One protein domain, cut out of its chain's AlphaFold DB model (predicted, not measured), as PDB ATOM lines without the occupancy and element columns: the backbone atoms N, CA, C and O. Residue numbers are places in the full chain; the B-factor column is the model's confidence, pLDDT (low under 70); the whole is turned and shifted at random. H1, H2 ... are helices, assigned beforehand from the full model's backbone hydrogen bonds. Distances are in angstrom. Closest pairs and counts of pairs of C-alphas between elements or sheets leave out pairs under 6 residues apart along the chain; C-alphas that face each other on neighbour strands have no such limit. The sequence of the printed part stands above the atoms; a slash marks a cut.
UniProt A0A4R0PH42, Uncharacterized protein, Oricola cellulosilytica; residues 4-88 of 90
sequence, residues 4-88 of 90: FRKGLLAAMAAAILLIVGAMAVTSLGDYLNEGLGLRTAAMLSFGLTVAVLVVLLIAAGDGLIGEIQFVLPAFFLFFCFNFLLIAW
ATOM      1  N   PHE A   4      46.018 130.552 -20.682       59.94
ATOM      2  CA  PHE A   4      44.735 131.207 -20.963       59.94
ATOM      3  C   PHE A   4      44.880 132.433 -21.882       59.94
ATOM      4  O   PHE A   4      44.092 132.645 -22.800       59.94
ATOM      5  N   ARG A   5      45.959 133.203 -21.696       66.94
ATOM      6  CA  ARG A   5      46.250 134.418 -22.466       66.94
ATOM      7  C   ARG A   5      46.585 134.107 -23.927       66.94
ATOM      8  O   ARG A   5      46.212 134.856 -24.818       66.94
ATOM      9  N   LYS A   6      47.248 132.973 -24.177       67.88
ATOM     10  CA  LYS A   6      47.592 132.508 -25.531       67.88
ATOM     11  C   LYS A   6      46.364 132.005 -26.289       67.88
ATOM     12  O   LYS A   6      46.237 132.293 -27.473       67.88
ATOM     13  N   GLY A   7      45.458 131.299 -25.606       73.19
ATOM     14  CA  GLY A   7      44.210 130.810 -26.201       73.19
ATOM     15  C   GLY A   7      43.285 131.943 -26.649       73.19
ATOM     16  O   GLY A   7      42.776 131.910 -27.767       73.19
ATOM     17  N   LEU A   8      43.140 132.984 -25.824       69.69
ATOM     18  CA  LEU A   8      42.341 134.162 -26.166       69.69
ATOM     19  C   LEU A   8      42.924 134.923 -27.367       69.69
ATOM     20  O   LEU A   8      42.200 135.240 -28.307       69.69
ATOM     21  N   LEU A   9      44.240 135.155 -27.369       72.50
ATOM     22  CA  LEU A   9      44.927 135.807 -28.487       72.50
ATOM     23  C   LEU A   9      44.809 135.004 -29.786       72.50
ATOM     24  O   LEU A   9      44.600 135.589 -30.845       72.50
ATOM     25  N   ALA A  10      44.892 133.675 -29.711       73.44
ATOM     26  CA  ALA A  10      44.710 132.806 -30.868       73.44
ATOM     27  C   ALA A  10      43.270 132.849 -31.408       73.44
ATOM     28  O   ALA A  10      43.081 132.953 -32.618       73.44
ATOM     29  N   ALA A  11      42.258 132.834 -30.533       73.62
ATOM     30  CA  ALA A  11      40.853 132.959 -30.931       73.62
ATOM     31  C   ALA A  11      40.562 134.319 -31.592       73.62
ATOM     32  O   ALA A  11      39.872 134.398 -32.606       73.62
ATOM     33  N   MET A  12      41.151 135.384 -31.051       70.50
ATOM     34  CA  MET A  12      41.065 136.735 -31.596       70.50
ATOM     35  C   MET A  12      41.769 136.872 -32.954       70.50
ATOM     36  O   MET A  12      41.195 137.424 -33.890       70.50
ATOM     37  N   ALA A  13      42.977 136.325 -33.095       75.00
ATOM     38  CA  ALA A  13      43.700 136.303 -34.366       75.00
ATOM     39  C   ALA A  13      42.956 135.485 -35.435       75.00
ATOM     40  O   ALA A  13      42.894 135.896 -36.592       75.00
ATOM     41  N   ALA A  14      42.339 134.366 -35.046       76.62
ATOM     42  CA  ALA A  14      41.502 133.563 -35.934       76.62
ATOM     43  C   ALA A  14      40.247 134.326 -36.390       76.62
ATOM     44  O   ALA A  14      39.900 134.263 -37.569       76.62
ATOM     45  N   ALA A  15      39.602 135.087 -35.498       72.62
ATOM     46  CA  ALA A  15      38.476 135.947 -35.858       72.62
ATOM     47  C   ALA A  15      38.892 137.024 -36.874       72.62
ATOM     48  O   ALA A  15      38.226 137.193 -37.894       72.62
ATOM     49  N   ILE A  16      40.031 137.689 -36.647       74.31
ATOM     50  CA  ILE A  16      40.586 138.685 -37.579       74.31
ATOM     51  C   ILE A  16      40.882 138.050 -38.943       74.31
ATOM     52  O   ILE A  16      40.494 138.603 -39.968       74.31
ATOM     53  N   LEU A  17      41.515 136.874 -38.978       72.88
ATOM     54  CA  LEU A  17      41.809 136.154 -40.223       72.88
ATOM     55  C   LEU A  17      40.544 135.748 -40.986       72.88
ATOM     56  O   LEU A  17      40.513 135.864 -42.208       72.88
ATOM     57  N   LEU A  18      39.498 135.312 -40.283       69.25
ATOM     58  CA  LEU A  18      38.199 134.997 -40.885       69.25
ATOM     59  C   LEU A  18      37.553 136.227 -41.526       69.25
ATOM     60  O   LEU A  18      37.022 136.142 -42.632       69.25
ATOM     61  N   ILE A  19      37.628 137.371 -40.850       69.38
ATOM     62  CA  ILE A  19      37.086 138.640 -41.340       69.38
ATOM     63  C   ILE A  19      37.880 139.127 -42.558       69.38
ATOM     64  O   ILE A  19      37.287 139.437 -43.586       69.38
ATOM     65  N   VAL A  20      39.213 139.144 -42.480       69.00
ATOM     66  CA  VAL A  20      40.089 139.541 -43.598       69.00
ATOM     67  C   VAL A  20      39.907 138.605 -44.795       69.00
ATOM     68  O   VAL A  20      39.820 139.066 -45.931       69.00
ATOM     69  N   GLY A  21      39.773 137.299 -44.551       70.12
ATOM     70  CA  GLY A  21      39.463 136.316 -45.589       70.12
ATOM     71  C   GLY A  21      38.107 136.559 -46.254       70.12
ATOM     72  O   GLY A  21      37.997 136.430 -47.470       70.12
ATOM     73  N   ALA A  22      37.092 136.978 -45.492       64.19
ATOM     74  CA  ALA A  22      35.783 137.337 -46.039       64.19
ATOM     75  C   ALA A  22      35.821 138.616 -46.899       64.19
ATOM     76  O   ALA A  22      35.049 138.732 -47.847       64.19
ATOM     77  N   MET A  23      36.732 139.552 -46.606       63.69
ATOM     78  CA  MET A  23      36.934 140.774 -47.399       63.69
ATOM     79  C   MET A  23      37.758 140.563 -48.673       63.69
ATOM     80  O   MET A  23      37.617 141.324 -49.625       63.69
ATOM     81  N   ALA A  24      38.617 139.542 -48.705       63.12
ATOM     82  CA  ALA A  24      39.525 139.278 -49.825       63.12
ATOM     83  C   ALA A  24      38.814 138.820 -51.117       63.12
ATOM     84  O   ALA A  24      39.462 138.646 -52.146       63.12
ATOM     85  N   VAL A  25      37.493 138.617 -51.072       56.78
ATOM     86  CA  VAL A  25      36.674 138.158 -52.205       56.78
ATOM     87  C   VAL A  25      36.301 139.304 -53.163       56.78
ATOM     88  O   VAL A  25      35.899 139.047 -54.295       56.78
ATOM     89  N   THR A  26      36.479 140.562 -52.762       61.31
ATOM     90  CA  THR A  26      36.093 141.758 -53.537       61.31
ATOM     91  C   THR A  26      37.259 142.732 -53.665       61.31
ATOM     92  O   THR A  26      38.073 142.863 -52.748       61.31
ATOM     93  N   SER A  27      37.378 143.403 -54.812       64.44
ATOM     94  CA  SER A  27      38.500 144.307 -55.062       64.44
ATOM     95  C   SER A  27      38.362 145.587 -54.226       64.44
ATOM     96  O   SER A  27      37.259 146.083 -54.007       64.44
ATOM     97  N   LEU A  28      39.483 146.160 -53.766       62.47
ATOM     98  CA  LEU A  28      39.487 147.431 -53.017       62.47
ATOM     99  C   LEU A  28      38.798 148.574 -53.785       62.47
ATOM    100  O   LEU A  28      38.282 149.496 -53.164       62.47
ATOM    101  N   GLY A  29      38.789 148.509 -55.122       60.81
ATOM    102  CA  GLY A  29      38.148 149.503 -55.981       60.81
ATOM    103  C   GLY A  29      36.623 149.500 -55.885       60.81
ATOM    104  O   GLY A  29      36.025 150.568 -55.968       60.81
ATOM    105  N   ASP A  30      36.005 148.346 -55.635       66.06
ATOM    106  CA  ASP A  30      34.543 148.222 -55.558       66.06
ATOM    107  C   ASP A  30      33.992 148.873 -54.279       66.06
ATOM    108  O   ASP A  30      32.926 149.479 -54.288       66.06
ATOM    109  N   TYR A  31      34.764 148.839 -53.187       63.62
ATOM    110  CA  TYR A  31      34.409 149.482 -51.916       63.62
ATOM    111  C   TYR A  31      34.563 151.008 -51.910       63.62
ATOM    112  O   TYR A  31      34.042 151.669 -51.015       63.62
ATOM    113  N   LEU A  32      35.326 151.562 -52.856       65.38
ATOM    114  CA  LEU A  32      35.621 152.997 -52.927       65.38
ATOM    115  C   LEU A  32      34.723 153.744 -53.924       65.38
ATOM    116  O   LEU A  32      34.697 154.972 -53.897       65.38
ATOM    117  N   ASN A  33      34.024 153.023 -54.807       61.28
ATOM    118  CA  ASN A  33      33.231 153.599 -55.899       61.28
ATOM    119  C   ASN A  33      31.716 153.512 -55.660       61.28
ATOM    120  O   ASN A  33      30.969 154.334 -56.184       61.28
ATOM    121  N   GLU A  34      31.259 152.539 -54.869       68.06
ATOM    122  CA  GLU A  34      29.842 152.302 -54.597       68.06
ATOM    123  C   GLU A  34      29.591 152.232 -53.081       68.06
ATOM    124  O   GLU A  34      30.372 151.643 -52.331       68.06
ATOM    125  N   GLY A  35      28.512 152.875 -52.625       65.62
ATOM    126  CA  GLY A  35      28.088 152.870 -51.224       65.62
ATOM    127  C   GLY A  35      27.931 151.445 -50.687       65.62
ATOM    128  O   GLY A  35      27.318 150.569 -51.300       65.62
ATOM    129  N   LEU A  36      28.519 151.180 -49.527       75.38
ATOM    130  CA  LEU A  36      29.002 149.849 -49.178       75.38
ATOM    131  C   LEU A  36      27.961 149.000 -48.417       75.38
ATOM    132  O   LEU A  36      28.088 148.911 -47.213       75.38
ATOM    133  N   GLY A  37      26.948 148.382 -49.055       81.19
ATOM    134  CA  GLY A  37      25.681 147.856 -48.445       81.19
ATOM    135  C   GLY A  37      25.584 147.664 -46.903       81.19
ATOM    136  O   GLY A  37      26.449 147.021 -46.320       81.19
ATOM    137  N   LEU A  38      24.493 148.091 -46.228       86.62
ATOM    138  CA  LEU A  38      24.349 148.088 -44.741       86.62
ATOM    139  C   LEU A  38      24.818 146.794 -44.046       86.62
ATOM    140  O   LEU A  38      25.452 146.831 -42.992       86.62
ATOM    141  N   ARG A  39      24.522 145.637 -44.650       86.25
ATOM    142  CA  ARG A  39      24.970 144.321 -44.173       86.25
ATOM    143  C   ARG A  39      26.492 144.186 -44.200       86.25
ATOM    144  O   ARG A  39      27.079 143.724 -43.227       86.25
ATOM    145  N   THR A  40      27.113 144.566 -45.310       82.81
ATOM    146  CA  THR A  40      28.564 144.547 -45.482       82.81
ATOM    147  C   THR A  40      29.207 145.544 -44.528       82.81
ATOM    148  O   THR A  40      30.074 145.142 -43.760       82.81
ATOM    149  N   ALA A  41      28.712 146.784 -44.457       86.06
ATOM    150  CA  ALA A  41      29.202 147.780 -43.502       86.06
ATOM    151  C   ALA A  41      29.194 147.268 -42.050       86.06
ATOM    152  O   ALA A  41      30.188 147.434 -41.346       86.06
ATOM    153  N   ALA A  42      28.130 146.579 -41.619       88.94
ATOM    154  CA  ALA A  42      28.046 145.978 -40.284       88.94
ATOM    155  C   ALA A  42      29.076 144.858 -40.055       88.94
ATOM    156  O   ALA A  42      29.661 144.761 -38.977       88.94
ATOM    157  N   MET A  43      29.321 144.007 -41.056       86.56
ATOM    158  CA  MET A  43      30.339 142.953 -40.960       86.56
ATOM    159  C   MET A  43      31.747 143.545 -40.846       86.56
ATOM    160  O   MET A  43      32.544 143.099 -40.017       86.56
ATOM    161  N   LEU A  44      32.031 144.577 -41.642       83.44
ATOM    162  CA  LEU A  44      33.321 145.262 -41.650       83.44
ATOM    163  C   LEU A  44      33.569 146.030 -40.353       83.44
ATOM    164  O   LEU A  44      34.635 145.894 -39.752       83.44
ATOM    165  N   SER A  45      32.579 146.786 -39.879       89.12
ATOM    166  CA  SER A  45      32.694 147.549 -38.636       89.12
ATOM    167  C   SER A  45      32.824 146.646 -37.414       89.12
ATOM    168  O   SER A  45      33.610 146.956 -36.515       89.12
ATOM    169  N   PHE A  46      32.120 145.508 -37.383       90.12
ATOM    170  CA  PHE A  46      32.278 144.498 -36.336       90.12
ATOM    171  C   PHE A  46      33.715 143.988 -36.294       90.12
ATOM    172  O   PHE A  46      34.360 144.014 -35.246       90.12
ATOM    173  N   GLY A  47      34.237 143.577 -37.448       85.62
ATOM    174  CA  GLY A  47      35.576 143.026 -37.524       85.62
ATOM    175  C   GLY A  47      36.679 144.025 -37.186       85.62
ATOM    176  O   GLY A  47      37.579 143.703 -36.409       85.62
ATOM    177  N   LEU A  48      36.564 145.258 -37.686       86.81
ATOM    178  CA  LEU A  48      37.481 146.346 -37.353       86.81
ATOM    179  C   LEU A  48      37.459 146.660 -35.850       86.81
ATOM    180  O   LEU A  48      38.508 146.828 -35.232       86.81
ATOM    181  N   THR A  49      36.273 146.675 -35.242       91.25
ATOM    182  CA  THR A  49      36.113 146.937 -33.805       91.25
ATOM    183  C   THR A  49      36.759 145.850 -32.955       91.25
ATOM    184  O   THR A  49      37.488 146.162 -32.014       91.25
ATOM    185  N   VAL A  50      36.548 144.577 -33.304       86.81
ATOM    186  CA  VAL A  50      37.220 143.463 -32.624       86.81
ATOM    187  C   VAL A  50      38.734 143.619 -32.739       86.81
ATOM    188  O   VAL A  50      39.413 143.553 -31.720       86.81
ATOM    189  N   ALA A  51      39.270 143.903 -33.929       83.06
ATOM    190  CA  ALA A  51      40.708 144.091 -34.120       83.06
ATOM    191  C   ALA A  51      41.285 145.217 -33.242       83.06
ATOM    192  O   ALA A  51      42.315 145.022 -32.594       83.06
ATOM    193  N   VAL A  52      40.602 146.364 -33.156       86.44
ATOM    194  CA  VAL A  52      41.008 147.473 -32.276       86.44
ATOM    195  C   VAL A  52      41.031 147.030 -30.811       86.44
ATOM    196  O   VAL A  52      42.031 147.237 -30.126       86.44
ATOM    197  N   LEU A  53      39.979 146.361 -30.331       85.25
ATOM    198  CA  LEU A  53      39.924 145.886 -28.944       85.25
ATOM    199  C   LEU A  53      41.002 144.846 -28.628       85.25
ATOM    200  O   LEU A  53      41.526 144.845 -27.519       85.25
ATOM    201  N   VAL A  54      41.369 143.991 -29.586       79.62
ATOM    202  CA  VAL A  54      42.483 143.039 -29.434       79.62
ATOM    203  C   VAL A  54      43.788 143.778 -29.170       79.62
ATOM    204  O   VAL A  54      44.501 143.440 -28.228       79.62
ATOM    205  N   VAL A  55      44.091 144.797 -29.979       81.56
ATOM    206  CA  VAL A  55      45.311 145.601 -29.825       81.56
ATOM    207  C   VAL A  55      45.319 146.305 -28.470       81.56
ATOM    208  O   VAL A  55      46.320 146.241 -27.754       81.56
ATOM    209  N   LEU A  56      44.194 146.914 -28.089       81.94
ATOM    210  CA  LEU A  56      44.060 147.601 -26.804       81.94
ATOM    211  C   LEU A  56      44.197 146.640 -25.622       81.94
ATOM    212  O   LEU A  56      44.875 146.970 -24.658       81.94
ATOM    213  N   LEU A  57      43.640 145.434 -25.708       77.81
ATOM    214  CA  LEU A  57      43.749 144.425 -24.656       77.81
ATOM    215  C   LEU A  57      45.176 143.874 -24.519       77.81
ATOM    216  O   LEU A  57      45.658 143.636 -23.411       77.81
ATOM    217  N   ILE A  58      45.873 143.667 -25.643       76.44
ATOM    218  CA  ILE A  58      47.294 143.299 -25.624       76.44
ATOM    219  C   ILE A  58      48.097 144.396 -24.922       76.44
ATOM    220  O   ILE A  58      48.915 144.079 -24.055       76.44
ATOM    221  N   ALA A  59      47.843 145.660 -25.273       80.38
ATOM    222  CA  ALA A  59      48.513 146.818 -24.694       80.38
ATOM    223  C   ALA A  59      48.179 147.022 -23.205       80.38
ATOM    224  O   ALA A  59      49.068 147.377 -22.435       80.38
ATOM    225  N   ALA A  60      46.936 146.755 -22.792       79.00
ATOM    226  CA  ALA A  60      46.456 146.935 -21.421       79.00
ATOM    227  C   ALA A  60      47.139 145.999 -20.417       79.00
ATOM    228  O   ALA A  60      47.268 146.323 -19.241       79.00
ATOM    229  N   GLY A  61      47.640 144.843 -20.860       73.50
ATOM    230  CA  GLY A  61      48.484 144.014 -20.006       73.50
ATOM    231  C   GLY A  61      47.735 143.147 -18.977       73.50
ATOM    232  O   GLY A  61      48.344 142.175 -18.512       73.50
ATOM    233  N   ASP A  62      46.454 143.418 -18.700       70.00
ATOM    234  CA  ASP A  62      45.607 142.736 -17.706       70.00
ATOM    235  C   ASP A  62      44.480 141.873 -18.337       70.00
ATOM    236  O   ASP A  62      44.341 141.764 -19.560       70.00
ATOM    237  N   GLY A  63      43.755 141.122 -17.502       66.62
ATOM    238  CA  GLY A  63      42.761 140.125 -17.880       66.62
ATOM    239  C   GLY A  63      41.374 140.692 -18.201       66.62
ATOM    240  O   GLY A  63      40.754 141.382 -17.398       66.62
ATOM    241  N   LEU A  64      40.828 140.237 -19.336       67.44
ATOM    242  CA  LEU A  64      39.513 140.572 -19.910       67.44
ATOM    243  C   LEU A  64      38.327 140.571 -18.917       67.44
ATOM    244  O   LEU A  64      37.350 141.278 -19.129       67.44
ATOM    245  N   ILE A  65      38.378 139.756 -17.856       71.62
ATOM    246  CA  ILE A  65      37.259 139.580 -16.916       71.62
ATOM    247  C   ILE A  65      37.126 140.766 -15.952       71.62
ATOM    248  O   ILE A  65      36.007 141.199 -15.690       71.62
ATOM    249  N   GLY A  66      38.236 141.320 -15.451       74.12
ATOM    250  CA  GLY A  66      38.196 142.486 -14.556       74.12
ATOM    251  C   GLY A  66      37.807 143.775 -15.286       74.12
ATOM    252  O   GLY A  66      37.222 144.686 -14.704       74.12
ATOM    253  N   GLU A  67      38.074 143.822 -16.589       80.06
ATOM    254  CA  GLU A  67      37.883 145.005 -17.426       80.06
ATOM    255  C   GLU A  67      36.656 144.913 -18.341       80.06
ATOM    256  O   GLU A  67      36.430 145.812 -19.148       80.06
ATOM    257  N   ILE A  68      35.820 143.873 -18.222       82.06
ATOM    258  CA  ILE A  68      34.675 143.675 -19.130       82.06
ATOM    259  C   ILE A  68      33.701 144.862 -19.120       82.06
ATOM    260  O   ILE A  68      33.129 145.212 -20.150       82.06
ATOM    261  N   GLN A  69      33.590 145.538 -17.976       86.31
ATOM    262  CA  GLN A  69      32.842 146.784 -17.788       86.31
ATOM    263  C   GLN A  69      33.360 147.961 -18.630       86.31
ATOM    264  O   GLN A  69      32.596 148.873 -18.920       86.31
ATOM    265  N   PHE A  70      34.626 147.936 -19.052       85.50
ATOM    266  CA  PHE A  70      35.228 148.919 -19.955       85.50
ATOM    267  C   PHE A  70      35.253 148.414 -21.401       85.50
ATOM    268  O   PHE A  70      34.953 149.170 -22.326       85.50
ATOM    269  N   VAL A  71      35.542 147.125 -21.602       85.06
ATOM    270  CA  VAL A  71      35.622 146.505 -22.935       85.06
ATOM    271  C   VAL A  71      34.255 146.465 -23.621       85.06
ATOM    272  O   VAL A  71      34.166 146.732 -24.819       85.06
ATOM    273  N   LEU A  72      33.178 146.170 -22.885       88.25
ATOM    274  CA  LEU A  72      31.844 146.021 -23.466       88.25
ATOM    275  C   LEU A  72      31.257 147.360 -23.962       88.25
ATOM    276  O   LEU A  72      30.828 147.410 -25.114       88.25
ATOM    277  N   PRO A  73      31.273 148.469 -23.195       91.88
ATOM    278  CA  PRO A  73      30.859 149.769 -23.725       91.88
ATOM    279  C   PRO A  73      31.778 150.276 -24.839       91.88
ATOM    280  O   PRO A  73      31.287 150.833 -25.822       91.88
ATOM    281  N   ALA A  74      33.095 150.048 -24.727       90.50
ATOM    282  CA  ALA A  74      34.043 150.413 -25.778       90.50
ATOM    283  C   ALA A  74      33.708 149.703 -27.094       90.50
ATOM    284  O   ALA A  74      33.693 150.348 -28.140       90.50
ATOM    285  N   PHE A  75      33.358 148.413 -27.043       92.25
ATOM    286  CA  PHE A  75      32.907 147.670 -28.215       92.25
ATOM    287  C   PHE A  75      31.750 148.373 -28.928       92.25
ATOM    288  O   PHE A  75      31.859 148.651 -30.117       92.25
ATOM    289  N   PHE A  76      30.664 148.705 -28.226       95.31
ATOM    290  CA  PHE A  76      29.512 149.344 -28.870       95.31
ATOM    291  C   PHE A  76      29.845 150.732 -29.421       95.31
ATOM    292  O   PHE A  76      29.387 151.080 -30.506       95.31
ATOM    293  N   LEU A  77      30.665 151.509 -28.709       95.81
ATOM    294  CA  LEU A  77      31.048 152.852 -29.138       95.81
ATOM    295  C   LEU A  77      31.913 152.813 -30.405       95.81
ATOM    296  O   LEU A  77      31.599 153.496 -31.379       95.81
ATOM    297  N   PHE A  78      32.946 151.969 -30.426       94.00
ATOM    298  CA  PHE A  78      33.775 151.767 -31.614       94.00
ATOM    299  C   PHE A  78      32.980 151.138 -32.757       94.00
ATOM    300  O   PHE A  78      33.120 151.580 -33.892       94.00
ATOM    301  N   PHE A  79      32.110 150.166 -32.474       94.81
ATOM    302  CA  PHE A  79      31.263 149.552 -33.489       94.81
ATOM    303  C   PHE A  79      30.357 150.582 -34.149       94.81
ATOM    304  O   PHE A  79      30.380 150.683 -35.368       94.81
ATOM    305  N   CYS A  80      29.606 151.371 -33.376       95.00
ATOM    306  CA  CYS A  80      28.727 152.402 -33.922       95.00
ATOM    307  C   CYS A  80      29.516 153.462 -34.696       95.00
ATOM    308  O   CYS A  80      29.104 153.846 -35.787       95.00
ATOM    309  N   PHE A  81      30.663 153.902 -34.173       94.44
ATOM    310  CA  PHE A  81      31.513 154.882 -34.846       94.44
ATOM    311  C   PHE A  81      32.051 154.351 -36.184       94.44
ATOM    312  O   PHE A  81      31.841 154.967 -37.226       94.44
ATOM    313  N   ASN A  82      32.669 153.166 -36.176       90.88
ATOM    314  CA  ASN A  82      33.175 152.506 -37.380       90.88
ATOM    315  C   ASN A  82      32.044 152.181 -38.359       90.88
ATOM    316  O   ASN A  82      32.205 152.332 -39.564       90.88
ATOM    317  N   PHE A  83      30.893 151.744 -37.848       91.69
ATOM    318  CA  PHE A  83      29.724 151.437 -38.655       91.69
ATOM    319  C   PHE A  83      29.244 152.673 -39.392       91.69
ATOM    320  O   PHE A  83      29.116 152.598 -40.600       91.69
ATOM    321  N   LEU A  84      29.056 153.809 -38.718       90.75
ATOM    322  CA  LEU A  84      28.609 155.045 -39.365       90.75
ATOM    323  C   LEU A  84      29.621 155.581 -40.387       90.75
ATOM    324  O   LEU A  84      29.212 156.118 -41.412       90.75
ATOM    325  N   LEU A  85      30.924 155.413 -40.139       88.06
ATOM    326  CA  LEU A  85      31.969 155.798 -41.092       88.06
ATOM    327  C   LEU A  85      32.012 154.896 -42.332       88.06
ATOM    328  O   LEU A  85      32.243 155.391 -43.428       88.06
ATOM    329  N   ILE A  86      31.812 153.587 -42.171       85.62
ATOM    330  CA  ILE A  86      31.852 152.615 -43.278       85.62
ATOM    331  C   ILE A  86      30.517 152.590 -44.036       85.62
ATOM    332  O   ILE A  86      30.495 152.453 -45.252       85.62
ATOM    333  N   ALA A  87      29.408 152.757 -43.320       85.81
ATOM    334  CA  ALA A  87      28.058 152.917 -43.855       85.81
ATOM    335  C   ALA A  87      27.832 154.289 -44.513       85.81
ATOM    336  O   ALA A  87      26.700 154.613 -44.871       85.81
ATOM    337  N   TRP A  88      28.872 155.123 -44.607       72.56
ATOM    338  CA  TRP A  88      28.792 156.454 -45.187       72.56
ATOM    339  C   TRP A  88      28.263 156.368 -46.626       72.56
ATOM    340  O   TRP A  88      28.829 155.665 -47.457       72.56
TER     341      TRP A  88
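AT A GLANCE: This is residues 4 to 88 of the 90 residues of an uncharacterized protein of Oricola cellulosilytica (UniProt A0A4R0PH42). Three long helices stand in a row, with H3 in the middle, H1 on one side of it and H4 on the other; H3 runs opposite ways to both and slants across them. At one end of the row, the stretch from H1 to H3 makes a loose loop that holds the small helix H2, and residues 24 to 30 of it stick out. The printed part has 85 residues with four named helices, in the order H1, H2, H3, H4, and no named strand; the class is all helix. It is only just compact, close to loose, with a radius of gyration of the C-alphas of 14.3 A, and elongated, with spans of 42 by 23 by 18 A.

IN THESE COORDINATES: H1, residues 4 to 23, begins at C-alpha 4 (44.735, 131.207, -20.963) and is 29.2 A long from first to last C-alpha. H2, residues 30 to 33, measures 5.5 A. H3, residues 38 to 60, is the longest helix, 32.2 A, from C-alpha 38 at (24.349, 148.088, -44.741). H4, residues 68 to 86, measures 25.9 A and ends at C-alpha 86 (31.852, 152.615, -43.278).

HOW THE PARTS SIT: H3 touches H1 with residues 44 to 54 alone; the closest C-alphas of the two helices, those of Ile 19 and Gly 47, are 6.0 A apart. Their lines stand at a shallow tilt of 29 degrees, opposite ways. H3 and H4 form a helical hairpin and touch, with the closest C-alphas, of Ser 45 and Phe 83, 4.9 A apart. They run opposite ways at a steep tilt of 41 degrees. H1 and H4 are apart, and H2 touches no helix. In H1 and H3 every O i to N i+4 pair is within hydrogen-bond range, in H4 14 of 15; H2 is too short for such a pair.

THE WHOLE: The two C-alphas farthest apart, of Asn 33 and Gly 66, are 43.1 A from each other. The printed part has no cut. The link from H2 to H3 is tight, and those from H1 to H2 and from H3 to H4 are short. The mean pLDDT of the printed part is 78.1; 23 residues are under 70, among them residues 22 to 35.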